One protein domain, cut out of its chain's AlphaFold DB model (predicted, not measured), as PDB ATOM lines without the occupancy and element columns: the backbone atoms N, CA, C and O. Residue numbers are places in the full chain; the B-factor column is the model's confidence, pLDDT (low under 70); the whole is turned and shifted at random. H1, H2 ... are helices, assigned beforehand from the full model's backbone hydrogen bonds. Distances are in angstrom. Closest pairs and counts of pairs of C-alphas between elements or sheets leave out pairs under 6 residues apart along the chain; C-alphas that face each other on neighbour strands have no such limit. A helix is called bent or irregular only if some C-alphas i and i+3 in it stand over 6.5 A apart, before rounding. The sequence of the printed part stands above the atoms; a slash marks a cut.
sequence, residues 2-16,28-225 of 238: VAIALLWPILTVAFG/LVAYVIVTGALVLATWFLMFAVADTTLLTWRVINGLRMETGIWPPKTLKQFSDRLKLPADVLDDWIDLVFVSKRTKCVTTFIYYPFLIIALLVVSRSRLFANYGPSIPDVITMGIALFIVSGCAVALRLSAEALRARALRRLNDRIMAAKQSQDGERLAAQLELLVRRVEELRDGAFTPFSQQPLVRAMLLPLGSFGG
ATOM      1  N   VAL A   2     121.791 163.229 168.487       63.12
ATOM      2  CA  VAL A   2     120.718 164.121 168.013       63.12
ATOM      3  C   VAL A   2     121.201 165.572 167.870       63.12
ATOM      4  O   VAL A   2     121.029 166.156 166.814       63.12
ATOM      5  N   ALA A   3     121.929 166.113 168.855       66.25
ATOM      6  CA  ALA A   3     122.455 167.485 168.793       66.25
ATOM      7  C   ALA A   3     123.397 167.756 167.600       66.25
ATOM      8  O   ALA A   3     123.388 168.843 167.037       66.25
ATOM      9  N   ILE A   4     124.190 166.759 167.197       69.81
ATOM     10  CA  ILE A   4     125.143 166.878 166.088       69.81
ATOM     11  C   ILE A   4     124.426 166.683 164.742       69.81
ATOM     12  O   ILE A   4     124.679 167.423 163.799       69.81
ATOM     13  N   ALA A   5     123.476 165.747 164.664       67.75
ATOM     14  CA  ALA A   5     122.640 165.569 163.476       67.75
ATOM     15  C   ALA A   5     121.738 166.792 163.208       67.75
ATOM     16  O   ALA A   5     121.454 167.110 162.056       67.75
ATOM     17  N   LEU A   6     121.336 167.508 164.264       75.81
ATOM     18  CA  LEU A   6     120.581 168.759 164.177       75.81
ATOM     19  C   LEU A   6     121.454 169.981 163.857       75.81
ATOM     20  O   LEU A   6     120.910 171.043 163.567       75.81
ATOM     21  N   LEU A   7     122.784 169.854 163.853       78.00
ATOM     22  CA  LEU A   7     123.692 170.967 163.572       78.00
ATOM     23  C   LEU A   7     123.416 171.584 162.196       78.00
ATOM     24  O   LEU A   7     123.254 172.794 162.088       78.00
ATOM     25  N   TRP A   8     123.315 170.754 161.155       77.06
ATOM     26  CA  TRP A   8     123.057 171.229 159.797       77.06
ATOM     27  C   TRP A   8     121.714 171.970 159.670       77.06
ATOM     28  O   TRP A   8     121.740 173.127 159.254       77.06
ATOM     29  N   PRO A   9     120.554 171.408 160.084       76.12
ATOM     30  CA  PRO A   9     119.292 172.140 159.992       76.12
ATOM     31  C   PRO A   9     119.295 173.427 160.831       76.12
ATOM     32  O   PRO A   9     118.821 174.455 160.354       76.12
ATOM     33  N   ILE A  10     119.909 173.431 162.022       82.56
ATOM     34  CA  ILE A  10     120.056 174.649 162.840       82.56
ATOM     35  C   ILE A  10     120.870 175.717 162.096       82.56
ATOM     36  O   ILE A  10     120.449 176.871 162.027       82.56
ATOM     37  N   LEU A  11     122.004 175.341 161.498       79.88
ATOM     38  CA  LEU A  11     122.842 176.263 160.729       79.88
ATOM     39  C   LEU A  11     122.121 176.789 159.484       79.88
ATOM     40  O   LEU A  11     122.252 177.968 159.171       79.88
ATOM     41  N   THR A  12     121.326 175.964 158.798       77.44
ATOM     42  CA  THR A  12     120.535 176.422 157.640       77.44
ATOM     43  C   THR A  12     119.435 177.410 158.024       77.44
ATOM     44  O   THR A  12     119.153 178.329 157.261       77.44
ATOM     45  N   VAL A  13     118.842 177.273 159.215       79.75
ATOM     46  CA  VAL A  13     117.873 178.247 159.740       79.75
ATOM     47  C   VAL A  13     118.578 179.542 160.158       79.75
ATOM     48  O   VAL A  13     118.064 180.623 159.896       79.75
ATOM     49  N   ALA A  14     119.767 179.445 160.762       80.75
ATOM     50  CA  ALA A  14     120.513 180.599 161.265       80.75
ATOM     51  C   ALA A  14     121.177 181.448 160.163       80.75
ATOM     52  O   ALA A  14     121.169 182.672 160.250       80.75
ATOM     53  N   PHE A  15     121.756 180.816 159.137       77.00
ATOM     54  CA  PHE A  15     122.498 181.491 158.060       77.00
ATOM     55  C   PHE A  15     121.696 181.646 156.759       77.00
ATOM     56  O   PHE A  15     122.200 182.208 155.788       77.00
ATOM     57  N   GLY A  16     120.450 181.166 156.737       68.06
ATOM     58  CA  GLY A  16     119.612 181.133 155.546       68.06
ATOM     59  C   GLY A  16     119.915 179.943 154.631       68.06
ATOM     60  O   GLY A  16     120.990 179.339 154.658       68.06
ATOM     61  N   LEU A  28     113.077 170.824 143.551       77.62
ATOM     62  CA  LEU A  28     113.252 171.243 144.942       77.62
ATOM     63  C   LEU A  28     113.012 170.084 145.922       77.62
ATOM     64  O   LEU A  28     113.821 169.867 146.821       77.62
ATOM     65  N   VAL A  29     111.937 169.311 145.733       82.62
ATOM     66  CA  VAL A  29     111.630 168.148 146.583       82.62
ATOM     67  C   VAL A  29     112.727 167.089 146.472       82.62
ATOM     68  O   VAL A  29     113.214 166.606 147.494       82.62
ATOM     69  N   ALA A  30     113.172 166.777 145.252       82.44
ATOM     70  CA  ALA A  30     114.272 165.841 145.031       82.44
ATOM     71  C   ALA A  30     115.558 166.303 145.735       82.44
ATOM     72  O   ALA A  30     116.196 165.516 146.431       82.44
ATOM     73  N   TYR A  31     115.902 167.589 145.623       80.38
ATOM     74  CA  TYR A  31     117.063 168.162 146.301       80.38
ATOM     75  C   TYR A  31     116.985 168.014 147.828       80.38
ATOM     76  O   TYR A  31     117.967 167.606 148.451       80.38
ATOM     77  N   VAL A  32     115.830 168.316 148.434       79.31
ATOM     78  CA  VAL A  32     115.636 168.219 149.891       79.31
ATOM     79  C   VAL A  32     115.751 166.771 150.365       79.31
ATOM     80  O   VAL A  32     116.473 166.509 151.326       79.31
ATOM     81  N   ILE A  33     115.103 165.825 149.676       83.25
ATOM     82  CA  ILE A  33     115.144 164.400 150.039       83.25
ATOM     83  C   ILE A  33     116.569 163.853 149.923       83.25
ATOM     84  O   ILE A  33     117.072 163.245 150.867       83.25
ATOM     85  N   VAL A  34     117.241 164.095 148.792       83.06
ATOM     86  CA  VAL A  34     118.604 163.597 148.547       83.06
ATOM     87  C   VAL A  34     119.590 164.211 149.539       83.06
ATOM     88  O   VAL A  34     120.392 163.487 150.126       83.06
ATOM     89  N   THR A  35     119.509 165.523 149.778       78.25
ATOM     90  CA  THR A  35     120.386 166.203 150.742       78.25
ATOM     91  C   THR A  35     120.143 165.690 152.160       78.25
ATOM     92  O   THR A  35     121.101 165.369 152.858       78.25
ATOM     93  N   GLY A  36     118.882 165.536 152.574       79.00
ATOM     94  CA  GLY A  36     118.533 164.992 153.888       79.00
ATOM     95  C   GLY A  36     119.049 163.565 154.088       79.00
ATOM     96  O   GLY A  36     119.702 163.283 155.093       79.00
ATOM     97  N   ALA A  37     118.835 162.682 153.108       83.94
ATOM     98  CA  ALA A  37     119.339 161.311 153.144       83.94
ATOM     99  C   ALA A  37     120.874 161.262 153.225       83.94
ATOM    100  O   ALA A  37     121.432 160.490 154.005       83.94
ATOM    101  N   LEU A  38     121.561 162.122 152.469       82.06
ATOM    102  CA  LEU A  38     123.018 162.205 152.444       82.06
ATOM    103  C   LEU A  38     123.600 162.724 153.765       82.06
ATOM    104  O   LEU A  38     124.574 162.159 154.265       82.06
ATOM    105  N   VAL A  39     122.988 163.750 154.363       79.00
ATOM    106  CA  VAL A  39     123.370 164.270 155.687       79.00
ATOM    107  C   VAL A  39     123.190 163.190 156.755       79.00
ATOM    108  O   VAL A  39     124.105 162.953 157.543       79.00
ATOM    109  N   LEU A  40     122.058 162.481 156.753       82.19
ATOM    110  CA  LEU A  40     121.798 161.384 157.691       82.19
ATOM    111  C   LEU A  40     122.804 160.237 157.533       82.19
ATOM    112  O   LEU A  40     123.381 159.793 158.525       82.19
ATOM    113  N   ALA A  41     123.055 159.789 156.301       84.75
ATOM    114  CA  ALA A  41     124.022 158.731 156.016       84.75
ATOM    115  C   ALA A  41     125.446 159.128 156.438       84.75
ATOM    116  O   ALA A  41     126.162 158.330 157.044       84.75
ATOM    117  N   THR A  42     125.838 160.380 156.182       81.94
ATOM    118  CA  THR A  42     127.147 160.914 156.584       81.94
ATOM    119  C   THR A  42     127.282 160.928 158.103       81.94
ATOM    120  O   THR A  42     128.276 160.435 158.633       81.94
ATOM    121  N   TRP A  43     126.274 161.421 158.827       82.94
ATOM    122  CA  TRP A  43     126.301 161.436 160.290       82.94
ATOM    123  C   TRP A  43     126.304 160.041 160.903       82.94
ATOM    124  O   TRP A  43     127.023 159.806 161.874       82.94
ATOM    125  N   PHE A  44     125.546 159.107 160.330       86.44
ATOM    126  CA  PHE A  44     125.562 157.713 160.755       86.44
ATOM    127  C   PHE A  44     126.958 157.101 160.600       86.44
ATOM    128  O   PHE A  44     127.484 156.505 161.539       86.44
ATOM    129  N   LEU A  45     127.596 157.306 159.445       87.44
ATOM    130  CA  LEU A  45     128.943 156.810 159.188       87.44
ATOM    131  C   LEU A  45     129.978 157.441 160.130       87.44
ATOM    132  O   LEU A  45     130.795 156.731 160.714       87.44
ATOM    133  N   MET A  46     129.917 158.761 160.315       84.75
ATOM    134  CA  MET A  46     130.746 159.497 161.275       84.75
ATOM    135  C   MET A  46     130.618 158.916 162.682       84.75
ATOM    136  O   MET A  46     131.622 158.702 163.365       84.75
ATOM    137  N   PHE A  47     129.387 158.634 163.103       85.88
ATOM    138  CA  PHE A  47     129.122 158.042 164.402       85.88
ATOM    139  C   PHE A  47     129.695 156.628 164.510       85.88
ATOM    140  O   PHE A  47     130.372 156.331 165.487       85.88
ATOM    141  N   ALA A  48     129.497 155.778 163.504       87.62
ATOM    142  CA  ALA A  48     130.053 154.429 163.503       87.62
ATOM    143  C   ALA A  48     131.598 154.443 163.557       87.62
ATOM    144  O   ALA A  48     132.219 153.600 164.209       87.62
ATOM    145  N   VAL A  49     132.241 155.416 162.902       89.12
ATOM    146  CA  VAL A  49     133.701 155.590 162.943       89.12
ATOM    147  C   VAL A  49     134.174 156.049 164.320       89.12
ATOM    148  O   VAL A  49     135.123 155.475 164.858       89.12
ATOM    149  N   ALA A  50     133.510 157.035 164.924       87.75
ATOM    150  CA  ALA A  50     133.796 157.451 166.298       87.75
ATOM    151  C   ALA A  50     133.579 156.291 167.294       87.75
ATOM    152  O   ALA A  50     134.450 156.025 168.118       87.75
ATOM    153  N   ASP A  51     132.474 155.566 167.117       89.88
ATOM    154  CA  ASP A  51     132.107 154.253 167.657       89.88
ATOM    155  C   ASP A  51     133.289 153.296 167.841       89.88
ATOM    156  O   ASP A  51     133.889 153.084 168.904       89.88
ATOM    157  N   THR A  52     133.658 152.759 166.687       89.75
ATOM    158  CA  THR A  52     134.712 151.767 166.510       89.75
ATOM    159  C   THR A  52     136.076 152.275 166.966       89.75
ATOM    160  O   THR A  52     136.858 151.503 167.538       89.75
ATOM    161  N   THR A  53     136.359 153.567 166.774       89.19
ATOM    162  CA  THR A  53     137.601 154.192 167.240       89.19
ATOM    163  C   THR A  53     137.651 154.236 168.759       89.19
ATOM    164  O   THR A  53     138.651 153.813 169.333       89.19
ATOM    165  N   LEU A  54     136.584 154.678 169.428       88.75
ATOM    166  CA  LEU A  54     136.536 154.783 170.884       88.75
ATOM    167  C   LEU A  54     136.638 153.407 171.548       88.75
ATOM    168  O   LEU A  54     137.389 153.239 172.509       88.75
ATOM    169  N   LEU A  55     135.934 152.405 171.015       90.12
ATOM    170  CA  LEU A  55     136.023 151.027 171.499       90.12
ATOM    171  C   LEU A  55     137.440 150.472 171.356       90.12
ATOM    172  O   LEU A  55     137.968 149.845 172.271       90.12
ATOM    173  N   THR A  56     138.078 150.718 170.215       88.88
ATOM    174  CA  THR A  56     139.449 150.254 169.972       88.88
ATOM    175  C   THR A  56     140.452 151.007 170.836       88.88
ATOM    176  O   THR A  56     141.349 150.391 171.403       88.88
ATOM    177  N   TRP A  57     140.257 152.309 171.016       89.81
ATOM    178  CA  TRP A  57     141.048 153.138 171.914       89.81
ATOM    179  C   TRP A  57     140.969 152.645 173.361       89.81
ATOM    180  O   TRP A  57     142.006 152.479 174.000       89.81
ATOM    181  N   ARG A  58     139.768 152.321 173.861       90.06
ATOM    182  CA  ARG A  58     139.584 151.744 175.204       90.06
ATOM    183  C   ARG A  58     140.314 150.418 175.361       90.06
ATOM    184  O   ARG A  58     140.973 150.219 176.373       90.06
ATOM    185  N   VAL A  59     140.232 149.541 174.363       89.06
ATOM    186  CA  VAL A  59     140.930 148.246 174.385       89.06
ATOM    187  C   VAL A  59     142.446 148.436 174.406       89.06
ATOM    188  O   VAL A  59     143.118 147.844 175.244       89.06
ATOM    189  N   ILE A  60     142.987 149.308 173.550       89.19
ATOM    190  CA  ILE A  60     144.423 149.632 173.541       89.19
ATOM    191  C   ILE A  60     144.848 150.230 174.885       89.19
ATOM    192  O   ILE A  60     145.893 149.868 175.417       89.19
ATOM    193  N   ASN A  61     144.043 151.134 175.449       87.44
ATOM    194  CA  ASN A  61     144.344 151.744 176.735       87.44
ATOM    195  C   ASN A  61     144.292 150.725 177.886       87.44
ATOM    196  O   ASN A  61     145.130 150.802 178.779       87.44
ATOM    197  N   GLY A  62     143.377 149.752 177.834       86.19
ATOM    198  CA  GLY A  62     143.323 148.629 178.774       86.19
ATOM    199  C   GLY A  62     144.597 147.784 178.733       86.19
ATOM    200  O   GLY A  62     145.257 147.641 179.758       86.19
ATOM    201  N   LEU A  63     145.020 147.351 177.538       85.62
ATOM    202  CA  LEU A  63     146.288 146.620 177.328       85.62
ATOM    203  C   LEU A  63     147.530 147.450 177.709       85.62
ATOM    204  O   LEU A  63     148.610 146.938 177.997       85.62
ATOM    205  N   ARG A  64     147.406 148.779 177.708       81.12
ATOM    206  CA  ARG A  64     148.471 149.684 178.150       81.12
ATOM    207  C   ARG A  64     148.538 149.828 179.671       81.12
ATOM    208  O   ARG A  64     149.581 150.234 180.176       81.12
ATOM    209  N   MET A  65     147.470 149.538 180.405       77.50
ATOM    210  CA  MET A  65     147.475 149.583 181.868       77.50
ATOM    211  C   MET A  65     147.855 148.214 182.430       77.50
ATOM    212  O   MET A  65     148.847 148.104 183.151       77.50
ATOM    213  N   GLU A  66     147.185 147.164 181.972       74.75
ATOM    214  CA  GLU A  66     147.367 145.785 182.428       74.75
ATOM    215  C   GLU A  66     147.906 144.912 181.289       74.75
ATOM    216  O   GLU A  66     147.632 145.175 180.121       74.75
ATOM    217  N   THR A  67     148.713 143.898 181.604       68.56
ATOM    218  CA  THR A  67     149.153 142.906 180.608       68.56
ATOM    219  C   THR A  67     147.968 142.047 180.182       68.56
ATOM    220  O   THR A  67     147.226 141.565 181.041       68.56
ATOM    221  N   GLY A  68     147.787 141.847 178.873       67.94
ATOM    222  CA  GLY A  68     146.716 141.000 178.356       67.94
ATOM    223  C   GLY A  68     146.831 139.563 178.874       67.94
ATOM    224  O   GLY A  68     147.860 138.918 178.699       67.94
ATOM    225  N   ILE A  69     145.771 139.044 179.500       76.81
ATOM    226  CA  ILE A  69     145.712 137.635 179.909       76.81
ATOM    227  C   ILE A  69     145.275 136.814 178.696       76.81
ATOM    228  O   ILE A  69     144.089 136.743 178.360       76.81
ATOM    229  N   TRP A  70     146.242 136.206 178.011       82.94
ATOM    230  CA  TRP A  70     145.985 135.416 176.810       82.94
ATOM    231  C   TRP A  70     145.691 133.942 177.136       82.94
ATOM    232  O   TRP A  70     146.301 133.365 178.037       82.94
ATOM    233  N   PRO A  71     144.789 133.274 176.386       85.00
ATOM    234  CA  PRO A  71     144.523 131.853 176.582       85.00
ATOM    235  C   PRO A  71     145.796 131.001 176.418       85.00
ATOM    236  O   PRO A  71     146.577 131.242 175.489       85.00
ATOM    237  N   PRO A  72     145.973 129.925 177.208       81.50
ATOM    238  CA  PRO A  72     147.197 129.115 177.195       81.50
ATOM    239  C   PRO A  72     147.472 128.456 175.836       81.50
ATOM    240  O   PRO A  72     148.623 128.228 175.473       81.50
ATOM    241  N   LYS A  73     146.428 128.198 175.037       83.81
ATOM    242  CA  LYS A  73     146.566 127.691 173.662       83.81
ATOM    243  C   LYS A  73     147.281 128.693 172.745       83.81
ATOM    244  O   LYS A  73     148.128 128.288 171.953       83.81
ATOM    245  N   THR A  74     146.965 129.984 172.873       82.25
ATOM    246  CA  THR A  74     147.593 131.063 172.097       82.25
ATOM    247  C   THR A  74     149.046 131.238 172.516       82.25
ATOM    248  O   THR A  74     149.927 131.297 171.659       82.25
ATOM    249  N   LEU A  75     149.309 131.234 173.827       81.75
ATOM    250  CA  LEU A  75     150.667 131.309 174.362       81.75
ATOM    251  C   LEU A  75     151.530 130.151 173.867       81.75
ATOM    252  O   LEU A  75     152.626 130.382 173.369       81.75
ATOM    253  N   LYS A  76     151.008 128.920 173.903       81.75
ATOM    254  CA  LYS A  76     151.716 127.742 173.394       81.75
ATOM    255  C   LYS A  76     152.026 127.859 171.900       81.75
ATOM    256  O   LYS A  76     153.168 127.680 171.504       81.75
ATOM    257  N   GLN A  77     151.050 128.260 171.082       84.62
ATOM    258  CA  GLN A  77     151.248 128.418 169.638       84.62
ATOM    259  C   GLN A  77     152.343 129.439 169.298       84.62
ATOM    260  O   GLN A  77     153.171 129.208 168.413       84.62
ATOM    261  N   PHE A  78     152.341 130.591 169.969       81.06
ATOM    262  CA  PHE A  78     153.350 131.616 169.731       81.06
ATOM    263  C   PHE A  78     154.703 131.245 170.360       81.06
ATOM    264  O   PHE A  78     155.731 131.544 169.756       81.06
ATOM    265  N   SER A  79     154.717 130.560 171.508       83.06
ATOM    266  CA  SER A  79     155.938 130.088 172.171       83.06
ATOM    267  C   SER A  79     156.638 129.034 171.318       83.06
ATOM    268  O   SER A  79     157.829 129.172 171.058       83.06
ATOM    269  N   ASP A  80     155.901 128.079 170.745       81.31
ATOM    270  CA  ASP A  80     156.447 127.071 169.829       81.31
ATOM    271  C   ASP A  80     157.037 127.722 168.564       81.31
ATOM    272  O   ASP A  80     158.097 127.329 168.070       81.31
ATOM    273  N   ARG A  81     156.380 128.772 168.051       80.81
ATOM    274  CA  ARG A  81     156.810 129.483 166.838       80.81
ATOM    275  C   ARG A  81     158.012 130.403 167.065       80.81
ATOM    276  O   ARG A  81     158.815 130.586 166.151       80.81
ATOM    277  N   LEU A  82     158.110 131.030 168.235       77.06
ATOM    278  CA  LEU A  82     159.123 132.047 168.550       77.06
ATOM    279  C   LEU A  82     160.243 131.523 169.456       77.06
ATOM    280  O   LEU A  82     161.273 132.182 169.570       77.06
ATOM    281  N   LYS A  83     160.065 130.337 170.049       78.19
ATOM    282  CA  LYS A  83     160.943 129.720 171.055       78.19
ATOM    283  C   LYS A  83     161.262 130.675 172.210       78.19
ATOM    284  O   LYS A  83     162.405 130.731 172.653       78.19
ATOM    285  N   LEU A  84     160.260 131.444 172.639       78.00
ATOM    286  CA  LEU A  84     160.346 132.431 173.717       78.00
ATOM    287  C   LEU A  84     159.462 132.013 174.903       78.00
ATOM    288  O   LEU A  84     158.430 131.361 174.690       78.00
ATOM    289  N   PRO A  85     159.841 132.396 176.133       74.38
ATOM    290  CA  PRO A  85     159.019 132.170 177.311       74.38
ATOM    291  C   PRO A  85     157.725 133.001 177.246       74.38
ATOM    292  O   PRO A  85     157.653 134.044 176.591       74.38
ATOM    293  N   ALA A  86     156.666 132.478 177.870       72.44
ATOM    294  CA  ALA A  86     155.304 133.001 177.735       72.44
ATOM    295  C   ALA A  86     155.143 134.430 178.283       72.44
ATOM    296  O   ALA A  86     154.358 135.203 177.749       72.44
ATOM    297  N   ASP A  87     155.937 134.804 179.284       71.25
ATOM    298  CA  ASP A  87     155.925 136.113 179.942       71.25
ATOM    299  C   ASP A  87     156.359 137.269 179.024       71.25
ATOM    300  O   ASP A  87     155.984 138.423 179.231       71.25
ATOM    301  N   VAL A  88     157.231 137.005 178.047       72.88
ATOM    302  CA  VAL A  88     157.699 137.986 177.042       72.88
ATOM    303  C   VAL A  88     156.682 138.123 175.915       72.88
ATOM    304  O   VAL A  88     156.611 139.133 175.213       72.88
ATOM    305  N   LEU A  89     155.899 137.074 175.723       82.06
ATOM    306  CA  LEU A  89     155.054 136.905 174.566       82.06
ATOM    307  C   LEU A  89     153.774 137.730 174.643       82.06
ATOM    308  O   LEU A  89     153.266 138.125 173.596       82.06
ATOM    309  N   ASP A  90     153.311 138.043 175.851       83.75
ATOM    310  CA  ASP A  90     152.133 138.878 176.090       83.75
ATOM    311  C   ASP A  90     152.249 140.238 175.386       83.75
ATOM    312  O   ASP A  90     151.380 140.592 174.589       83.75
ATOM    313  N   ASP A  91     153.376 140.942 175.565       83.81
ATOM    314  CA  ASP A  91     153.613 142.258 174.953       83.81
ATOM    315  C   ASP A  91     153.608 142.170 173.405       83.81
ATOM    316  O   ASP A  91     153.148 143.082 172.709       83.81
ATOM    317  N   TRP A  92     154.093 141.059 172.833       87.12
ATOM    318  CA  TRP A  92     154.065 140.831 171.383       87.12
ATOM    319  C   TRP A  92     152.664 140.482 170.869       87.12
ATOM    320  O   TRP A  92     152.246 140.988 169.822       87.12
ATOM    321  N   ILE A  93     151.924 139.630 171.584       88.06
ATOM    322  CA  ILE A  93     150.558 139.249 171.211       88.06
ATOM    323  C   ILE A  93     149.643 140.475 171.281       88.06
ATOM    324  O   ILE A  93     148.851 140.672 170.358       88.06
ATOM    325  N   ASP A  94     149.812 141.344 172.281       89.31
ATOM    326  CA  ASP A  94     149.094 142.617 172.400       89.31
ATOM    327  C   ASP A  94     149.297 143.486 171.150       89.31
ATOM    328  O   ASP A  94     148.328 143.959 170.548       89.31
ATOM    329  N   LEU A  95     150.542 143.644 170.689       89.81
ATOM    330  CA  LEU A  95     150.850 144.419 169.482       89.81
ATOM    331  C   LEU A  95     150.257 143.803 168.211       89.81
ATOM    332  O   LEU A  95     149.717 144.529 167.373       89.81
ATOM    333  N   VAL A  96     150.328 142.478 168.059       89.38
ATOM    334  CA  VAL A  96     149.744 141.764 166.910       89.38
ATOM    335  C   VAL A  96     148.217 141.841 166.926       89.38
ATOM    336  O   VAL A  96     147.582 141.970 165.878       89.38
ATOM    337  N   PHE A  97     147.601 141.771 168.101       89.94
ATOM    338  CA  PHE A  97     146.162 141.927 168.248       89.94
ATOM    339  C   PHE A  97     145.723 143.351 167.893       89.94
ATOM    340  O   PHE A  97     144.797 143.540 167.096       89.94
ATOM    341  N   VAL A  98     146.423 144.358 168.420       91.06
ATOM    342  CA  VAL A  98     146.150 145.769 168.133       91.06
ATOM    343  C   VAL A  98     146.371 146.085 166.658       91.06
ATOM    344  O   VAL A  98     145.530 146.765 166.068       91.06
ATOM    345  N   SER A  99     147.420 145.566 166.018       90.44
ATOM    346  CA  SER A  99     147.653 145.799 164.586       90.44
ATOM    347  C   SER A  99     146.500 145.263 163.732       90.44
ATOM    348  O   SER A  99     145.962 145.988 162.893       90.44
ATOM    349  N   LYS A 100     146.023 144.045 164.014       89.12
ATOM    350  CA  LYS A 100     144.881 143.444 163.309       89.12
ATOM    351  C   LYS A 100     143.583 144.209 163.540       89.12
ATOM    352  O   LYS A 100     142.879 144.514 162.579       89.12
ATOM    353  N   ARG A 101     143.265 144.548 164.792       88.00
ATOM    354  CA  ARG A 101     142.034 145.280 165.126       88.00
ATOM    355  C   ARG A 101     142.027 146.670 164.499       88.00
ATOM    356  O   ARG A 101     141.030 147.083 163.914       88.00
ATOM    357  N   THR A 102     143.152 147.373 164.579       89.50
ATOM    358  CA  THR A 102     143.270 148.721 164.017       89.50
ATOM    359  C   THR A 102     143.246 148.722 162.495       89.50
ATOM    360  O   THR A 102     142.710 149.661 161.933       89.50
ATOM    361  N   LYS A 103     143.711 147.676 161.800       86.88
ATOM    362  CA  LYS A 103     143.613 147.574 160.331       86.88
ATOM    363  C   LYS A 103     142.180 147.708 159.809       86.88
ATOM    364  O   LYS A 103     141.932 148.458 158.862       86.88
ATOM    365  N   CYS A 104     141.236 147.021 160.447       81.81
ATOM    366  CA  CYS A 104     139.820 147.121 160.098       81.81
ATOM    367  C   CYS A 104     139.276 148.530 160.373       81.81
ATOM    368  O   CYS A 104     138.619 149.116 159.515       81.81
ATOM    369  N   VAL A 105     139.609 149.105 161.532       86.19
ATOM    370  CA  VAL A 105     139.146 150.446 161.930       86.19
ATOM    371  C   VAL A 105     139.721 151.530 161.018       86.19
ATOM    372  O   VAL A 105     138.986 152.396 160.563       86.19
ATOM    373  N   THR A 106     141.008 151.455 160.679       83.25
ATOM    374  CA  THR A 106     141.655 152.400 159.765       83.25
ATOM    375  C   THR A 106     141.014 152.360 158.380       83.25
ATOM    376  O   THR A 106     140.817 153.409 157.780       83.25
ATOM    377  N   THR A 107     140.610 151.180 157.896       82.06
ATOM    378  CA  THR A 107     139.837 151.066 156.644       82.06
ATOM    379  C   THR A 107     138.502 151.806 156.754       82.06
ATOM    380  O   THR A 107     138.120 152.539 155.847       82.06
ATOM    381  N   PHE A 108     137.821 151.667 157.893       83.75
ATOM    382  CA  PHE A 108     136.530 152.302 158.140       83.75
ATOM    383  C   PHE A 108     136.622 153.834 158.259       83.75
ATOM    384  O   PHE A 108     135.755 154.549 157.760       83.75
ATOM    385  N   ILE A 109     137.718 154.341 158.834       85.50
ATOM    386  CA  ILE A 109     138.034 155.774 158.945       85.50
ATOM    387  C   ILE A 109     138.106 156.460 157.568       85.50
ATOM    388  O   ILE A 109     137.832 157.655 157.486       85.50
ATOM    389  N   TYR A 110     138.405 155.740 156.478       81.88
ATOM    390  CA  TYR A 110     138.478 156.333 155.136       81.88
ATOM    391  C   TYR A 110     137.133 156.653 154.497       81.88
ATOM    392  O   TYR A 110     137.064 157.582 153.690       81.88
ATOM    393  N   TYR A 111     136.064 155.934 154.839       84.75
ATOM    394  CA  TYR A 111     134.763 156.172 154.211       84.75
ATOM    395  C   TYR A 111     134.239 157.597 154.457       84.75
ATOM    396  O   TYR A 111     133.834 158.234 153.484       84.75
ATOM    397  N   PRO A 112     134.288 158.161 155.683       83.62
ATOM    398  CA  PRO A 112     133.928 159.560 155.894       83.62
ATOM    399  C   PRO A 112     134.754 160.545 155.070       83.62
ATOM    400  O   PRO A 112     134.187 161.470 154.498       83.62
ATOM    401  N   PHE A 113     136.076 160.352 154.980       82.31
ATOM    402  CA  PHE A 113     136.924 161.218 154.159       82.31
ATOM    403  C   PHE A 113     136.492 161.163 152.696       82.31
ATOM    404  O   PHE A 113     136.451 162.196 152.035       82.31
ATOM    405  N   LEU A 114     136.158 159.970 152.196       82.75
ATOM    406  CA  LEU A 114     135.688 159.776 150.832       82.75
ATOM    407  C   LEU A 114     134.347 160.476 150.609       82.75
ATOM    408  O   LEU A 114     134.213 161.220 149.646       82.75
ATOM    409  N   ILE A 115     133.388 160.337 151.522       83.19
ATOM    410  CA  ILE A 115     132.108 161.048 151.418       83.19
ATOM    411  C   ILE A 115     132.308 162.567 151.459       83.19
ATOM    412  O   ILE A 115     131.744 163.261 150.620       83.19
ATOM    413  N   ILE A 116     133.135 163.095 152.368       79.56
ATOM    414  CA  ILE A 116     133.436 164.536 152.436       79.56
ATOM    415  C   ILE A 116     134.079 165.005 151.127       79.56
ATOM    416  O   ILE A 116     133.661 166.014 150.570       79.56
ATOM    417  N   ALA A 117     135.042 164.254 150.598       77.94
ATOM    418  CA  ALA A 117     135.674 164.523 149.313       77.94
ATOM    419  C   ALA A 117     134.662 164.558 148.155       77.94
ATOM    420  O   ALA A 117     134.638 165.523 147.391       77.94
ATOM    421  N   LEU A 118     133.792 163.547 148.045       78.69
ATOM    422  CA  LEU A 118     132.731 163.526 147.036       78.69
ATOM    423  C   LEU A 118     131.756 164.688 147.213       78.69
ATOM    424  O   LEU A 118     131.337 165.273 146.222       78.69
ATOM    425  N   LEU A 119     131.411 165.045 148.450       76.75
ATOM    426  CA  LEU A 119     130.550 166.186 148.729       76.75
ATOM    427  C   LEU A 119     131.199 167.502 148.288       76.75
ATOM    428  O   LEU A 119     130.518 168.321 147.682       76.75
ATOM    429  N   VAL A 120     132.498 167.698 148.544       75.00
ATOM    430  CA  VAL A 120     133.238 168.896 148.107       75.00
ATOM    431  C   VAL A 120     133.212 169.006 146.584       75.00
ATOM    432  O   VAL A 120     132.891 170.065 146.051       75.00
ATOM    433  N   VAL A 121     133.484 167.905 145.878       74.38
ATOM    434  CA  VAL A 121     133.446 167.867 144.409       74.38
ATOM    435  C   VAL A 121     132.020 168.109 143.900       74.38
ATOM    436  O   VAL A 121     131.810 168.974 143.052       74.38
ATOM    437  N   SER A 122     131.028 167.418 144.467       73.56
ATOM    438  CA  SER A 122     129.614 167.518 144.082       73.56
ATOM    439  C   SER A 122     129.008 168.898 144.339       73.56
ATOM    440  O   SER A 122     128.069 169.277 143.642       73.56
ATOM    441  N   ARG A 123     129.492 169.621 145.352       72.94
ATOM    442  CA  ARG A 123     129.046 170.974 145.715       72.94
ATOM    443  C   ARG A 123     129.956 172.064 145.151       72.94
ATOM    444  O   ARG A 123     129.749 173.238 145.447       72.94
ATOM    445  N   SER A 124     130.949 171.700 144.340       70.88
ATOM    446  CA  SER A 124     131.798 172.679 143.673       70.88
ATOM    447  C   SER A 124     131.023 173.422 142.584       70.88
ATOM    448  O   SER A 124     130.151 172.863 141.913       70.88
ATOM    449  N   ARG A 125     131.388 174.692 142.383       63.94
ATOM    450  CA  ARG A 125     130.792 175.575 141.365       63.94
ATOM    451  C   ARG A 125     130.997 175.075 139.928       63.94
ATOM    452  O   ARG A 125     130.310 175.540 139.027       63.94
ATOM    453  N   LEU A 126     131.926 174.136 139.730       60.47
ATOM    454  CA  LEU A 126     132.294 173.569 138.431       60.47
ATOM    455  C   LEU A 126     131.203 172.658 137.846       60.47
ATOM    456  O   LEU A 126     131.016 172.643 136.634       60.47
ATOM    457  N   PHE A 127     130.479 171.902 138.681       63.22
ATOM    458  CA  PHE A 127     129.453 170.957 138.205       63.22
ATOM    459  C   PHE A 127     128.066 171.586 138.101       63.22
ATOM    460  O   PHE A 127     127.313 171.307 137.171       63.22
ATOM    461  N   ALA A 128     127.720 172.439 139.056       59.78
ATOM    462  CA  ALA A 128     126.558 173.304 138.973       59.78
ATOM    463  C   ALA A 128     126.877 174.590 139.728       59.78
ATOM    464  O   ALA A 128     127.681 174.575 140.657       59.78
ATOM    465  N   ASN A 129     126.237 175.695 139.342       67.06
ATOM    466  CA  ASN A 129     126.422 177.011 139.954       67.06
ATOM    467  C   ASN A 129     125.800 177.067 141.369       67.06
ATOM    468  O   ASN A 129     124.871 177.831 141.632       67.06
ATOM    469  N   TYR A 130     126.251 176.183 142.261       66.25
ATOM    470  CA  TYR A 130     125.885 176.151 143.667       66.25
ATOM    471  C   TYR A 130     126.455 177.397 144.348       66.25
ATOM    472  O   TYR A 130     127.652 177.688 144.259       66.25
ATOM    473  N   GLY A 131     125.592 178.142 145.039       65.81
ATOM    474  CA  GLY A 131     126.020 179.269 145.861       65.81
ATOM    475  C   GLY A 131     126.910 178.816 147.030       65.81
ATOM    476  O   GLY A 131     126.791 177.678 147.486       65.81
ATOM    477  N   PRO A 132     127.803 179.685 147.539       65.12
ATOM    478  CA  PRO A 132     128.584 179.385 148.736       65.12
ATOM    479  C   PRO A 132     127.654 179.196 149.945       65.12
ATOM    480  O   PRO A 132     127.004 180.138 150.394       65.12
ATOM    481  N   SER A 133     127.593 177.975 150.480       72.50
ATOM    482  CA  SER A 133     126.779 177.607 151.638       72.50
ATOM    483  C   SER A 133     127.631 177.530 152.908       72.50
ATOM    484  O   SER A 133     128.289 176.529 153.187       72.50
ATOM    485  N   ILE A 134     127.585 178.586 153.727       75.75
ATOM    486  CA  ILE A 134     128.266 178.625 155.036       75.75
ATOM    487  C   ILE A 134     127.916 177.395 155.914       75.75
ATOM    488  O   ILE A 134     128.841 176.800 156.475       75.75
ATOM    489  N   PRO A 135     126.644 176.931 155.995       78.38
ATOM    490  CA  PRO A 135     126.286 175.736 156.768       78.38
ATOM    491  C   PRO A 135     127.003 174.453 156.327       78.38
ATOM    492  O   PRO A 135     127.415 173.659 157.177       78.38
ATOM    493  N   ASP A 136     127.179 174.254 155.018       75.94
ATOM    494  CA  ASP A 136     127.832 173.058 154.476       75.94
ATOM    495  C   ASP A 136     129.327 173.072 154.800       75.94
ATOM    496  O   ASP A 136     129.862 172.070 155.273       75.94
ATOM    497  N   VAL A 137     129.984 174.229 154.640       79.12
ATOM    498  CA  VAL A 137     131.411 174.405 154.954       79.12
ATOM    499  C   VAL A 137     131.686 174.142 156.435       79.12
ATOM    500  O   VAL A 137     132.603 173.387 156.763       79.12
ATOM    501  N   ILE A 138     130.878 174.708 157.339       82.69
ATOM    502  CA  ILE A 138     131.027 174.488 158.786       82.69
ATOM    503  C   ILE A 138     130.815 173.010 159.133       82.69
ATOM    504  O   ILE A 138     131.618 172.421 159.860       82.69
ATOM    505  N   THR A 139     129.764 172.389 158.591       80.81
ATOM    506  CA  THR A 139     129.433 170.982 158.864       80.81
ATOM    507  C   THR A 139     130.540 170.045 158.378       80.81
ATOM    508  O   THR A 139     130.969 169.160 159.118       80.81
ATOM    509  N   MET A 140     131.056 170.271 157.167       78.50
ATOM    510  CA  MET A 140     132.201 169.540 156.621       78.50
ATOM    511  C   MET A 140     133.461 169.733 157.458       78.50
ATOM    512  O   MET A 140     134.157 168.758 157.726       78.50
ATOM    513  N   GLY A 141     133.748 170.965 157.886       83.62
ATOM    514  CA  GLY A 141     134.910 171.277 158.713       83.62
ATOM    515  C   GLY A 141     134.877 170.538 160.051       83.62
ATOM    516  O   GLY A 141     135.857 169.899 160.430       83.62
ATOM    517  N   ILE A 142     133.725 170.544 160.730       85.00
ATOM    518  CA  ILE A 142     133.524 169.802 161.983       85.00
ATOM    519  C   ILE A 142     133.660 168.296 161.747       85.00
ATOM    520  O   ILE A 142     134.350 167.617 162.508       85.00
ATOM    521  N   ALA A 143     133.041 167.764 160.688       83.44
ATOM    522  CA  ALA A 143     133.152 166.349 160.356       83.44
ATOM    523  C   ALA A 143     134.617 165.957 160.107       83.44
ATOM    524  O   ALA A 143     135.122 165.028 160.735       83.44
ATOM    525  N   LEU A 144     135.334 166.717 159.277       84.88
ATOM    526  CA  LEU A 144     136.746 166.493 158.981       84.88
ATOM    527  C   LEU A 144     137.606 166.527 160.249       84.88
ATOM    528  O   LEU A 144     138.472 165.665 160.428       84.88
ATOM    529  N   PHE A 145     137.347 167.478 161.149       88.12
ATOM    530  CA  PHE A 145     138.044 167.590 162.427       88.12
ATOM    531  C   PHE A 145     137.824 166.354 163.309       88.12
ATOM    532  O   PHE A 145     138.788 165.794 163.830       88.12
ATOM    533  N   ILE A 146     136.582 165.874 163.421       86.75
ATOM    534  CA  ILE A 146     136.245 164.684 164.217       86.75
ATOM    535  C   ILE A 146     136.954 163.438 163.671       86.75
ATOM    536  O   ILE A 146     137.580 162.711 164.446       86.75
ATOM    537  N   VAL A 147     136.900 163.182 162.357       85.56
ATOM    538  CA  VAL A 147     137.548 161.991 161.768       85.56
ATOM    539  C   VAL A 147     139.062 162.069 161.912       85.56
ATOM    540  O   VAL A 147     139.701 161.081 162.275       85.56
ATOM    541  N   SER A 148     139.641 163.247 161.679       86.38
ATOM    542  CA  SER A 148     141.081 163.466 161.834       86.38
ATOM    543  C   SER A 148     141.515 163.241 163.281       86.38
ATOM    544  O   SER A 148     142.487 162.528 163.526       86.38
ATOM    545  N   GLY A 149     140.753 163.760 164.247       88.44
ATOM    546  CA  GLY A 149     140.972 163.513 165.670       88.44
ATOM    547  C   GLY A 149     140.913 162.023 166.019       88.44
ATOM    548  O   GLY A 149     141.803 161.524 166.704       88.44
ATOM    549  N   CYS A 150     139.931 161.289 165.486       87.81
ATOM    550  CA  CYS A 150     139.815 159.838 165.660       87.81
ATOM    551  C   CYS A 150     141.039 159.091 165.101       87.81
ATOM    552  O   CYS A 150     141.628 158.251 165.786       87.81
ATOM    553  N   ALA A 151     141.467 159.437 163.885       86.44
ATOM    554  CA  ALA A 151     142.634 158.848 163.234       86.44
ATOM    555  C   ALA A 151     143.928 159.101 164.029       86.44
ATOM    556  O   ALA A 151     144.717 158.178 164.257       86.44
ATOM    557  N   VAL A 152     144.130 160.336 164.495       88.19
ATOM    558  CA  VAL A 152     145.292 160.729 165.305       88.19
ATOM    559  C   VAL A 152     145.278 160.023 166.659       88.19
ATOM    560  O   VAL A 152     146.286 159.433 167.042       88.19
ATOM    561  N   ALA A 153     144.142 160.011 167.359       88.56
ATOM    562  CA  ALA A 153     144.009 159.360 168.662       88.56
ATOM    563  C   ALA A 153     144.317 157.857 168.590       88.56
ATOM    564  O   ALA A 153     145.028 157.325 169.453       88.56
ATOM    565  N   LEU A 154     143.839 157.176 167.543       88.62
ATOM    566  CA  LEU A 154     144.114 155.759 167.317       88.62
ATOM    567  C   LEU A 154     145.610 155.505 167.104       88.62
ATOM    568  O   LEU A 154     146.181 154.604 167.723       88.62
ATOM    569  N   ARG A 155     146.256 156.333 166.275       88.12
ATOM    570  CA  ARG A 155     147.686 156.215 165.976       88.12
ATOM    571  C   ARG A 155     148.557 156.488 167.196       88.12
ATOM    572  O   ARG A 155     149.428 155.681 167.498       88.12
ATOM    573  N   LEU A 156     148.295 157.572 167.925       89.94
ATOM    574  CA  LEU A 156     149.038 157.910 169.142       89.94
ATOM    575  C   LEU A 156     148.933 156.803 170.194       89.94
ATOM    576  O   LEU A 156     149.908 156.491 170.871       89.94
ATOM    577  N   SER A 157     147.765 156.174 170.311       90.25
ATOM    578  CA  SER A 157     147.548 155.099 171.282       90.25
ATOM    579  C   SER A 157     148.283 153.817 170.896       90.25
ATOM    580  O   SER A 157     148.885 153.180 171.760       90.25
ATOM    581  N   ALA A 158     148.289 153.468 169.607       90.00
ATOM    582  CA  ALA A 158     149.066 152.345 169.094       90.00
ATOM    583  C   ALA A 158     150.579 152.582 169.266       90.00
ATOM    584  O   ALA A 158     151.271 151.740 169.835       90.00
ATOM    585  N   GLU A 159     151.089 153.749 168.861       91.19
ATOM    586  CA  GLU A 159     152.494 154.157 169.036       91.19
ATOM    587  C   GLU A 159     152.913 154.128 170.515       91.19
ATOM    588  O   GLU A 159     153.970 153.597 170.855       91.19
ATOM    589  N   ALA A 160     152.054 154.605 171.424       91.44
ATOM    590  CA  ALA A 160     152.311 154.546 172.861       91.44
ATOM    591  C   ALA A 160     152.422 153.102 173.385       91.44
ATOM    592  O   ALA A 160     153.284 152.823 174.225       91.44
ATOM    593  N   LEU A 161     151.586 152.180 172.891       90.94
ATOM    594  CA  LEU A 161     151.674 150.757 173.232       90.94
ATOM    595  C   LEU A 161     152.982 150.144 172.713       90.94
ATOM    596  O   LEU A 161     153.682 149.467 173.463       90.94
ATOM    597  N   ARG A 162     153.370 150.452 171.471       91.94
ATOM    598  CA  ARG A 162     154.651 150.025 170.886       91.94
ATOM    599  C   ARG A 162     155.850 150.547 171.673       91.94
ATOM    600  O   ARG A 162     156.748 149.772 171.986       91.94
ATOM    601  N   ALA A 163     155.847 151.817 172.071       92.00
ATOM    602  CA  ALA A 163     156.902 152.389 172.903       92.00
ATOM    603  C   ALA A 163     156.981 151.733 174.297       92.00
ATOM    604  O   ALA A 163     158.064 151.603 174.867       92.00
ATOM    605  N   ARG A 164     155.847 151.317 174.881       90.44
ATOM    606  CA  ARG A 164     155.829 150.540 176.135       90.44
ATOM    607  C   ARG A 164     156.444 149.152 175.940       90.44
ATOM    608  O   ARG A 164     157.307 148.780 176.729       90.44
ATOM    609  N   ALA A 165     156.043 148.437 174.892       89.81
ATOM    610  CA  ALA A 165     156.565 147.108 174.580       89.81
ATOM    611  C   ALA A 165     158.080 147.135 174.319       89.81
ATOM    612  O   ALA A 165     158.810 146.326 174.879       89.81
ATOM    613  N   LEU A 166     158.576 148.113 173.550       92.31
ATOM    614  CA  LEU A 166     160.012 148.270 173.290       92.31
ATOM    615  C   LEU A 166     160.815 148.540 174.567       92.31
ATOM    616  O   LEU A 166     161.874 147.948 174.748       92.31
ATOM    617  N   ARG A 167     160.307 149.385 175.476       91.69
ATOM    618  CA  ARG A 167     160.949 149.613 176.783       91.69
ATOM    619  C   ARG A 167     161.053 148.321 177.589       91.69
ATOM    620  O   ARG A 167     162.149 147.956 177.991       91.69
ATOM    621  N   ARG A 168     159.948 147.579 177.720       88.69
ATOM    622  CA  ARG A 168     159.931 146.292 178.436       88.69
ATOM    623  C   ARG A 168     160.865 145.254 177.825       88.69
ATOM    624  O   ARG A 168     161.530 144.534 178.561       88.69
ATOM    625  N   LEU A 169     160.924 145.167 176.497       90.25
ATOM    626  CA  LEU A 169     161.846 144.262 175.813       90.25
ATOM    627  C   LEU A 169     163.305 144.654 176.066       90.25
ATOM    628  O   LEU A 169     164.106 143.783 176.389       90.25
ATOM    629  N   ASN A 170     163.638 145.945 175.992       91.69
ATOM    630  CA  ASN A 170     164.989 146.436 176.275       91.69
ATOM    631  C   ASN A 170     165.412 146.183 177.729       91.69
ATOM    632  O   ASN A 170     166.524 145.709 177.956       91.69
ATOM    633  N   ASP A 171     164.524 146.402 178.701       90.94
ATOM    634  CA  ASP A 171     164.798 146.109 180.113       90.94
ATOM    635  C   ASP A 171     165.105 144.614 180.322       90.94
ATOM    636  O   ASP A 171     166.062 144.249 181.010       90.94
ATOM    637  N   ARG A 172     164.349 143.727 179.658       87.38
ATOM    638  CA  ARG A 172     164.585 142.273 179.703       87.38
ATOM    639  C   ARG A 172     165.865 141.855 178.983       87.38
ATOM    640  O   ARG A 172     166.531 140.937 179.450       87.38
ATOM    641  N   ILE A 173     166.236 142.519 177.886       89.31
ATOM    642  CA  ILE A 173     167.526 142.289 177.211       89.31
ATOM    643  C   ILE A 173     168.675 142.615 178.166       89.31
ATOM    644  O   ILE A 173     169.607 141.822 178.284       89.31
ATOM    645  N   MET A 174     168.603 143.747 178.874       88.62
ATOM    646  CA  MET A 174     169.630 144.143 179.843       88.62
ATOM    647  C   MET A 174     169.746 143.130 180.989       88.62
ATOM    648  O   MET A 174     170.857 142.731 181.329       88.62
ATOM    649  N   ALA A 175     168.619 142.649 181.524       87.50
ATOM    650  CA  ALA A 175     168.606 141.608 182.554       87.50
ATOM    651  C   ALA A 175     169.166 140.261 182.048       87.50
ATOM    652  O   ALA A 175     169.947 139.606 182.739       87.50
ATOM    653  N   ALA A 176     168.818 139.859 180.822       86.62
ATOM    654  CA  ALA A 176     169.314 138.627 180.213       86.62
ATOM    655  C   ALA A 176     170.828 138.683 179.946       86.62
ATOM    656  O   ALA A 176     171.521 137.704 180.200       86.62
ATOM    657  N   LYS A 177     171.365 139.829 179.507       86.00
ATOM    658  CA  LYS A 177     172.809 140.019 179.265       86.00
ATOM    659  C   LYS A 177     173.663 139.975 180.535       86.00
ATOM    660  O   LYS A 177     174.856 139.712 180.446       86.00
ATOM    661  N   GLN A 178     173.073 140.229 181.701       85.19
ATOM    662  CA  GLN A 178     173.753 140.100 182.996       85.19
ATOM    663  C   GLN A 178     173.783 138.652 183.511       85.19
ATOM    664  O   GLN A 178     174.533 138.348 184.435       85.19
ATOM    665  N   SER A 179     172.976 137.760 182.931       83.00
ATOM    666  CA  SER A 179     172.907 136.350 183.317       83.00
ATOM    667  C   SER A 179     173.895 135.515 182.499       83.00
ATOM    668  O   SER A 179     173.944 135.635 181.278       83.00
ATOM    669  N   GLN A 180     174.640 134.629 183.163       68.75
ATOM    670  CA  GLN A 180     175.730 133.840 182.565       68.75
ATOM    671  C   GLN A 180     175.273 132.920 181.408       68.75
ATOM    672  O   GLN A 180     176.038 132.689 180.479       68.75
ATOM    673  N   ASP A 181     174.004 132.491 181.417       72.50
ATOM    674  CA  ASP A 181     173.375 131.648 180.382       72.50
ATOM    675  C   ASP A 181     172.362 132.410 179.491       72.50
ATOM    676  O   ASP A 181     171.633 131.822 178.686       72.50
ATOM    677  N   GLY A 182     172.266 133.736 179.640       78.31
ATOM    678  CA  GLY A 182     171.200 134.554 179.049       78.31
ATOM    679  C   GLY A 182     171.455 135.047 177.622       78.31
ATOM    680  O   GLY A 182     170.583 135.691 177.039       78.31
ATOM    681  N   GLU A 183     172.607 134.734 177.026       82.88
ATOM    682  CA  GLU A 183     173.015 135.252 175.711       82.88
ATOM    683  C   GLU A 183     172.041 134.844 174.592       82.88
ATOM    684  O   GLU A 183     171.632 135.666 173.766       82.88
ATOM    685  N   ARG A 184     171.564 133.592 174.620       83.25
ATOM    686  CA  ARG A 184     170.561 133.098 173.664       83.25
ATOM    687  C   ARG A 184     169.218 133.815 173.811       83.25
ATOM    688  O   ARG A 184     168.591 134.134 172.803       83.25
ATOM    689  N   LEU A 185     168.781 134.066 175.045       83.38
ATOM    690  CA  LEU A 185     167.533 134.780 175.320       83.38
ATOM    691  C   LEU A 185     167.643 136.242 174.868       83.38
ATOM    692  O   LEU A 185     166.748 136.734 174.187       83.38
ATOM    693  N   ALA A 186     168.761 136.906 175.169       86.38
ATOM    694  CA  ALA A 186     169.032 138.272 174.727       86.38
ATOM    695  C   ALA A 186     168.985 138.389 173.194       86.38
ATOM    696  O   ALA A 186     168.281 139.254 172.674       86.38
ATOM    697  N   ALA A 187     169.627 137.468 172.467       86.62
ATOM    698  CA  ALA A 187     169.578 137.440 171.005       86.62
ATOM    699  C   ALA A 187     168.144 137.250 170.464       86.62
ATOM    700  O   ALA A 187     167.741 137.900 169.498       86.62
ATOM    701  N   GLN A 188     167.332 136.389 171.088       85.12
ATOM    702  CA  GLN A 188     165.933 136.201 170.687       85.12
ATOM    703  C   GLN A 188     165.064 137.435 170.969       85.12
ATOM    704  O   GLN A 188     164.190 137.765 170.163       85.12
ATOM    705  N   LEU A 189     165.301 138.127 172.084       88.25
ATOM    706  CA  LEU A 189     164.617 139.374 172.420       88.25
ATOM    707  C   LEU A 189     164.991 140.502 171.452       88.25
ATOM    708  O   LEU A 189     164.109 141.233 171.010       88.25
ATOM    709  N   GLU A 190     166.257 140.606 171.044       90.25
ATOM    710  CA  GLU A 190     166.699 141.560 170.018       90.25
ATOM    711  C   GLU A 190     166.014 141.302 168.663       90.25
ATOM    712  O   GLU A 190     165.574 142.238 167.990       90.25
ATOM    713  N   LEU A 191     165.826 140.032 168.284       88.69
ATOM    714  CA  LEU A 191     165.028 139.675 167.105       88.69
ATOM    715  C   LEU A 191     163.553 140.075 167.250       88.69
ATOM    716  O   LEU A 191     162.902 140.395 166.250       88.69
ATOM    717  N   LEU A 192     163.003 140.034 168.466       88.75
ATOM    718  CA  LEU A 192     161.634 140.467 168.730       88.75
ATOM    719  C   LEU A 192     161.510 141.994 168.651       88.75
ATOM    720  O   LEU A 192     160.562 142.480 168.037       88.75
ATOM    721  N   VAL A 193     162.488 142.740 169.176       91.12
ATOM    722  CA  VAL A 193     162.581 144.205 169.043       91.12
ATOM    723  C   VAL A 193     162.558 144.613 167.573       91.12
ATOM    724  O   VAL A 193     161.692 145.397 167.186       91.12
ATOM    725  N   ARG A 194     163.403 144.004 166.727       90.75
ATOM    726  CA  ARG A 194     163.391 144.270 165.275       90.75
ATOM    727  C   ARG A 194     162.018 144.020 164.655       90.75
ATOM    728  O   ARG A 194     161.526 144.830 163.879       90.75
ATOM    729  N   ARG A 195     161.342 142.941 165.057       89.00
ATOM    730  CA  ARG A 195     159.985 142.627 164.584       89.00
ATOM    731  C   ARG A 195     158.939 143.655 165.008       89.00
ATOM    732  O   ARG A 195     158.040 143.964 164.229       89.00
ATOM    733  N   VAL A 196     159.040 144.181 166.226       90.50
ATOM    734  CA  VAL A 196     158.197 145.286 166.700       90.50
ATOM    735  C   VAL A 196     158.494 146.557 165.906       90.50
ATOM    736  O   VAL A 196     157.570 147.288 165.545       90.50
ATOM    737  N   GLU A 197     159.762 146.812 165.588       89.62
ATOM    738  CA  GLU A 197     160.186 147.979 164.819       89.62
ATOM    739  C   GLU A 197     159.706 147.943 163.357       89.62
ATOM    740  O   GLU A 197     159.231 148.945 162.805       89.62
ATOM    741  N   GLU A 198     159.753 146.767 162.748       90.50
ATOM    742  CA  GLU A 198     159.311 146.510 161.378       90.50
ATOM    743  C   GLU A 198     157.792 146.346 161.253       90.50
ATOM    744  O   GLU A 198     157.269 146.290 160.140       90.50
ATOM    745  N   LEU A 199     157.048 146.308 162.364       86.75
ATOM    746  CA  LEU A 199     155.595 146.180 162.329       86.75
ATOM    747  C   LEU A 199     154.963 147.414 161.664       86.75
ATOM    748  O   LEU A 199     154.883 148.492 162.256       86.75
ATOM    749  N   ARG A 200     154.499 147.235 160.423       85.06
ATOM    750  CA  ARG A 200     153.783 148.225 159.604       85.06
ATOM    751  C   ARG A 200     152.410 147.683 159.203       85.06
ATOM    752  O   ARG A 200     152.140 147.461 158.029       85.06
ATOM    753  N   ASP A 201     151.559 147.410 160.192       85.00
ATOM    754  CA  ASP A 201     150.175 146.986 159.942       85.00
ATOM    755  C   ASP A 201     149.189 147.780 160.807       85.00
ATOM    756  O   ASP A 201     149.525 148.256 161.894       85.00
ATOM    757  N   GLY A 202     147.974 147.972 160.299       85.19
ATOM    758  CA  GLY A 202     146.942 148.779 160.949       85.19
ATOM    759  C   GLY A 202     147.410 150.193 161.310       85.19
ATOM    760  O   GLY A 202     147.970 150.905 160.473       85.19
ATOM    761  N   ALA A 203     147.188 150.601 162.561       84.81
ATOM    762  CA  ALA A 203     147.546 151.927 163.077       84.81
ATOM    763  C   ALA A 203     149.064 152.203 163.135       84.81
ATOM    764  O   ALA A 203     149.454 153.352 163.333       84.81
ATOM    765  N   PHE A 204     149.921 151.194 162.927       84.88
ATOM    766  CA  PHE A 204     151.382 151.359 162.867       84.88
ATOM    767  C   PHE A 204     151.902 151.789 161.483       84.88
ATOM    768  O   PHE A 204     153.098 152.038 161.310       84.88
ATOM    769  N   THR A 205     151.017 151.871 160.486       83.12
ATOM    770  CA  THR A 205     151.366 152.267 159.114       83.12
ATOM    771  C   THR A 205     151.149 153.769 158.917       83.12
ATOM    772  O   THR A 205     150.051 154.256 159.203       83.12
ATOM    773  N   PRO A 206     152.125 154.522 158.369       75.75
ATOM    774  CA  PRO A 206     151.920 155.922 158.007       75.75
ATOM    775  C   PRO A 206     150.724 156.092 157.059       75.75
ATOM    776  O   PRO A 206     150.614 155.363 156.075       75.75
ATOM    777  N   PHE A 207     149.850 157.072 157.317       69.38
ATOM    778  CA  PHE A 207     148.644 157.307 156.504       69.38
ATOM    779  C   PHE A 207     148.950 157.505 155.009       69.38
ATOM    780  O   PHE A 207     148.244 156.976 154.160       69.38
ATOM    781  N   SER A 208     150.055 158.174 154.668       63.38
ATOM    782  CA  SER A 208     150.481 158.407 153.277       63.38
ATOM    783  C   SER A 208     150.857 157.136 152.502       63.38
ATOM    784  O   SER A 208     150.865 157.127 151.268       63.38
ATOM    785  N   GLN A 209     151.184 156.052 153.207       70.56
ATOM    786  CA  GLN A 209     151.531 154.768 152.598       70.56
ATOM    787  C   GLN A 209     150.303 153.880 152.375       70.56
ATOM    788  O   GLN A 209     150.422 152.822 151.760       70.56
ATOM    789  N   GLN A 210     149.122 154.294 152.840       71.00
ATOM    790  CA  GLN A 210     147.924 153.475 152.734       71.00
ATOM    791  C   GLN A 210     147.302 153.603 151.328       71.00
ATOM    792  O   GLN A 210     147.121 154.722 150.840       71.00
ATOM    793  N   PRO A 211     146.953 152.482 150.662       67.50
ATOM    794  CA  PRO A 211     146.452 152.485 149.283       67.50
ATOM    795  C   PRO A 211     145.238 153.391 149.066       67.50
ATOM    796  O   PRO A 211     145.164 154.085 148.058       67.50
ATOM    797  N   LEU A 212     144.322 153.432 150.039       66.31
ATOM    798  CA  LEU A 212     143.116 154.261 149.985       66.31
ATOM    799  C   LEU A 212     143.443 155.760 149.945       66.31
ATOM    800  O   LEU A 212     142.855 156.486 149.151       66.31
ATOM    801  N   VAL A 213     144.435 156.219 150.716       68.38
ATOM    802  CA  VAL A 213     144.871 157.629 150.698       68.38
ATOM    803  C   VAL A 213     145.452 157.995 149.343       68.38
ATOM    804  O   VAL A 213     145.105 159.033 148.792       68.38
ATOM    805  N   ARG A 214     146.290 157.130 148.765       67.69
ATOM    806  CA  ARG A 214     146.842 157.354 147.421       67.69
ATOM    807  C   ARG A 214     145.747 157.388 146.357       67.69
ATOM    808  O   ARG A 214     145.768 158.262 145.498       67.69
ATOM    809  N   ALA A 215     144.778 156.478 146.450       68.12
ATOM    810  CA  ALA A 215     143.642 156.420 145.537       68.12
ATOM    811  C   ALA A 215     142.755 157.670 145.621       68.12
ATOM    812  O   ALA A 215     142.228 158.093 144.602       68.12
ATOM    813  N   MET A 216     142.615 158.281 146.801       66.19
ATOM    814  CA  MET A 216     141.854 159.523 146.987       66.19
ATOM    815  C   MET A 216     142.644 160.787 146.628       66.19
ATOM    816  O   MET A 216     142.068 161.741 146.108       66.19
ATOM    817  N   LEU A 217     143.954 160.805 146.886       67.06
ATOM    818  CA  LEU A 217     144.836 161.923 146.535       67.06
ATOM    819  C   LEU A 217     144.960 162.117 145.022       67.06
ATOM    820  O   LEU A 217     145.185 163.238 144.589       67.06
ATOM    821  N   LEU A 218     144.799 161.063 144.219       65.44
ATOM    822  CA  LEU A 218     144.838 161.160 142.757       65.44
ATOM    823  C   LEU A 218     143.693 162.038 142.202       65.44
ATOM    824  O   LEU A 218     143.994 163.054 141.576       65.44
ATOM    825  N   PRO A 219     142.404 161.749 142.476       61.81
ATOM    826  CA  PRO A 219     141.309 162.633 142.089       61.81
ATOM    827  C   PRO A 219     141.384 163.988 142.797       61.81
ATOM    828  O   PRO A 219     141.321 165.028 142.150       61.81
ATOM    829  N   LEU A 220     141.558 164.010 144.123       63.47
ATOM    830  CA  LEU A 220     141.483 165.259 144.891       63.47
ATOM    831  C   LEU A 220     142.669 166.188 144.650       63.47
ATOM    832  O   LEU A 220     142.491 167.398 144.658       63.47
ATOM    833  N   GLY A 221     143.862 165.649 144.417       60.12
ATOM    834  CA  GLY A 221     145.032 166.431 144.029       60.12
ATOM    835  C   GLY A 221     144.878 167.006 142.625       60.12
ATOM    836  O   GLY A 221     145.189 168.176 142.414       60.12
ATOM    837  N   SER A 222     144.317 166.226 141.693       64.12
ATOM    838  CA  SER A 222     144.064 166.695 140.327       64.12
ATOM    839  C   SER A 222     142.978 167.777 140.262       64.12
ATOM    840  O   SER A 222     143.152 168.744 139.533       64.12
ATOM    841  N   PHE A 223     141.883 167.648 141.023       57.25
ATOM    842  CA  PHE A 223     140.769 168.613 141.018       57.25
ATOM    843  C   PHE A 223     140.949 169.774 142.015       57.25
ATOM    844  O   PHE A 223     140.488 170.887 141.774       57.25
ATOM    845  N   GLY A 224     141.616 169.542 143.147       56.44
ATOM    846  CA  GLY A 224     141.882 170.567 144.157       56.44
ATOM    847  C   GLY A 224     142.984 171.539 143.736       56.44
ATOM    848  O   GLY A 224     142.892 172.728 144.034       56.44
ATOM    849  N   GLY A 225     143.990 171.063 142.992       58.28
ATOM    850  CA  GLY A 225     145.046 171.912 142.435       58.28
ATOM    851  C   GLY A 225     144.515 172.928 141.423       58.28
ATOM    852  O   GLY A 225     144.911 174.090 141.468       58.28
TER     853      GLY A 225
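Overview. This is residues 2 to 16 and 28 to 225 of the 238 residues of an uncharacterized protein of Alphaproteobacteria bacterium (UniProt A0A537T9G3). Look for a long rod of helices side by side: H6, the longest, forms an up-and-down bundle with H3, H5 and the shorter H7, each running against the one before it in the chain. H4 crosses at one end of H5, H8 packs on H5 through residues 110 to 117 of H5, and the short H1 and H2 pack on H3 and H6 toward the other end; residues 28 to 35 of H3 stick out. The printed part has 213 residues with eight named helices, H1 to H8 in chain order, and no named strand; its class is all helix. It is loose, with a radius of gyration of the C-alphas of 23.2 A, and spans 81 by 36 by 25 A.

Along the chain. Find C-alpha 134 at (128.266, 178.625, 155.036); from there H6, residues 134 to 177, runs 63.7 A to C-alpha 177 at (172.809, 140.019, 179.265). H5, residues 86 to 122, is 54.6 A long and has a kink of 27 degrees near residue 103; it is neither bent nor irregular, but only just: C-alphas 109 and 112 are 6.4 A apart. H3, residues 28 to 65, is 54.8 A long. H7 takes residues 183 to 197, 21.1 A, and H4 residues 72 to 82, 15.0 A. H1 takes residues 2 to 5, 5.1 A, and H2 residues 7 to 15, 11.9 A. H8, residues 211 to 225, is 20.6 A long and ends at C-alpha 225, (145.046, 171.912, 142.435).

Arrangement. H5 and H6 are the hub, touching four helices each. Together they are a hairpin at a shallow tilt of 17 degrees, with Asp 91 and Ala 165 their closest C-alphas, 5.7 A apart. H6 and H7 are a hairpin too, at 9 degrees, touching through residues 162 to 177 of H6 alone; the closest C-alphas are those of Ile 173 and Ala 186, 5.0 A. H3 touches H5 at a shallow tilt of 16 degrees, opposite ways, closest at the C-alphas of Val 49 and Ile 109, 5.9 A. H3 touches H6 the same way at 17 degrees, through its residues 46 to 64 alone; the C-alphas of Arg 64 and Leu 161 come closest, 6.0 A. H4 is about perpendicular to H5 at 88 degrees and touches its residues 86 to 90 alone, closest at the C-alphas of Leu 75 and Ala 86, 6.0 A. H8 touches H5 at a shallow tilt of 29 degrees, the same way, with the C-alphas of Tyr 110 and Leu 212 closest, 7.2 A. H2 touches residues 134 to 139 of H6 alone at a steep tilt of 40 degrees, with the C-alphas of Leu 11 and Pro 135 closest, 5.3 A. H1 and H3 only just touch, with 3 pairs of C-alphas within 8 A, closest at Ala 5 and Trp 43, 6.4 A. H6 and H8 are apart. Each O i to N i+4 pair is within hydrogen-bond range in H2, H3, H4, H6 and H7, against 25 of 33 in H5 and 10 of 11 in H8; H1 is too short for such a pair.

Size, cuts and confidence. The two C-alphas farthest apart are those of Leu 28 and Gln 180, 82.0 A. Residues 17 to 27 are not printed, and C-alphas 16 and 28 are 15.8 A apart across the cut. The links H5 to H6 and H7 to H8 are long. The mean pLDDT of the printed part is 81.0; look for values under 70 at residues 125 to 132 and 211 to 225, among them.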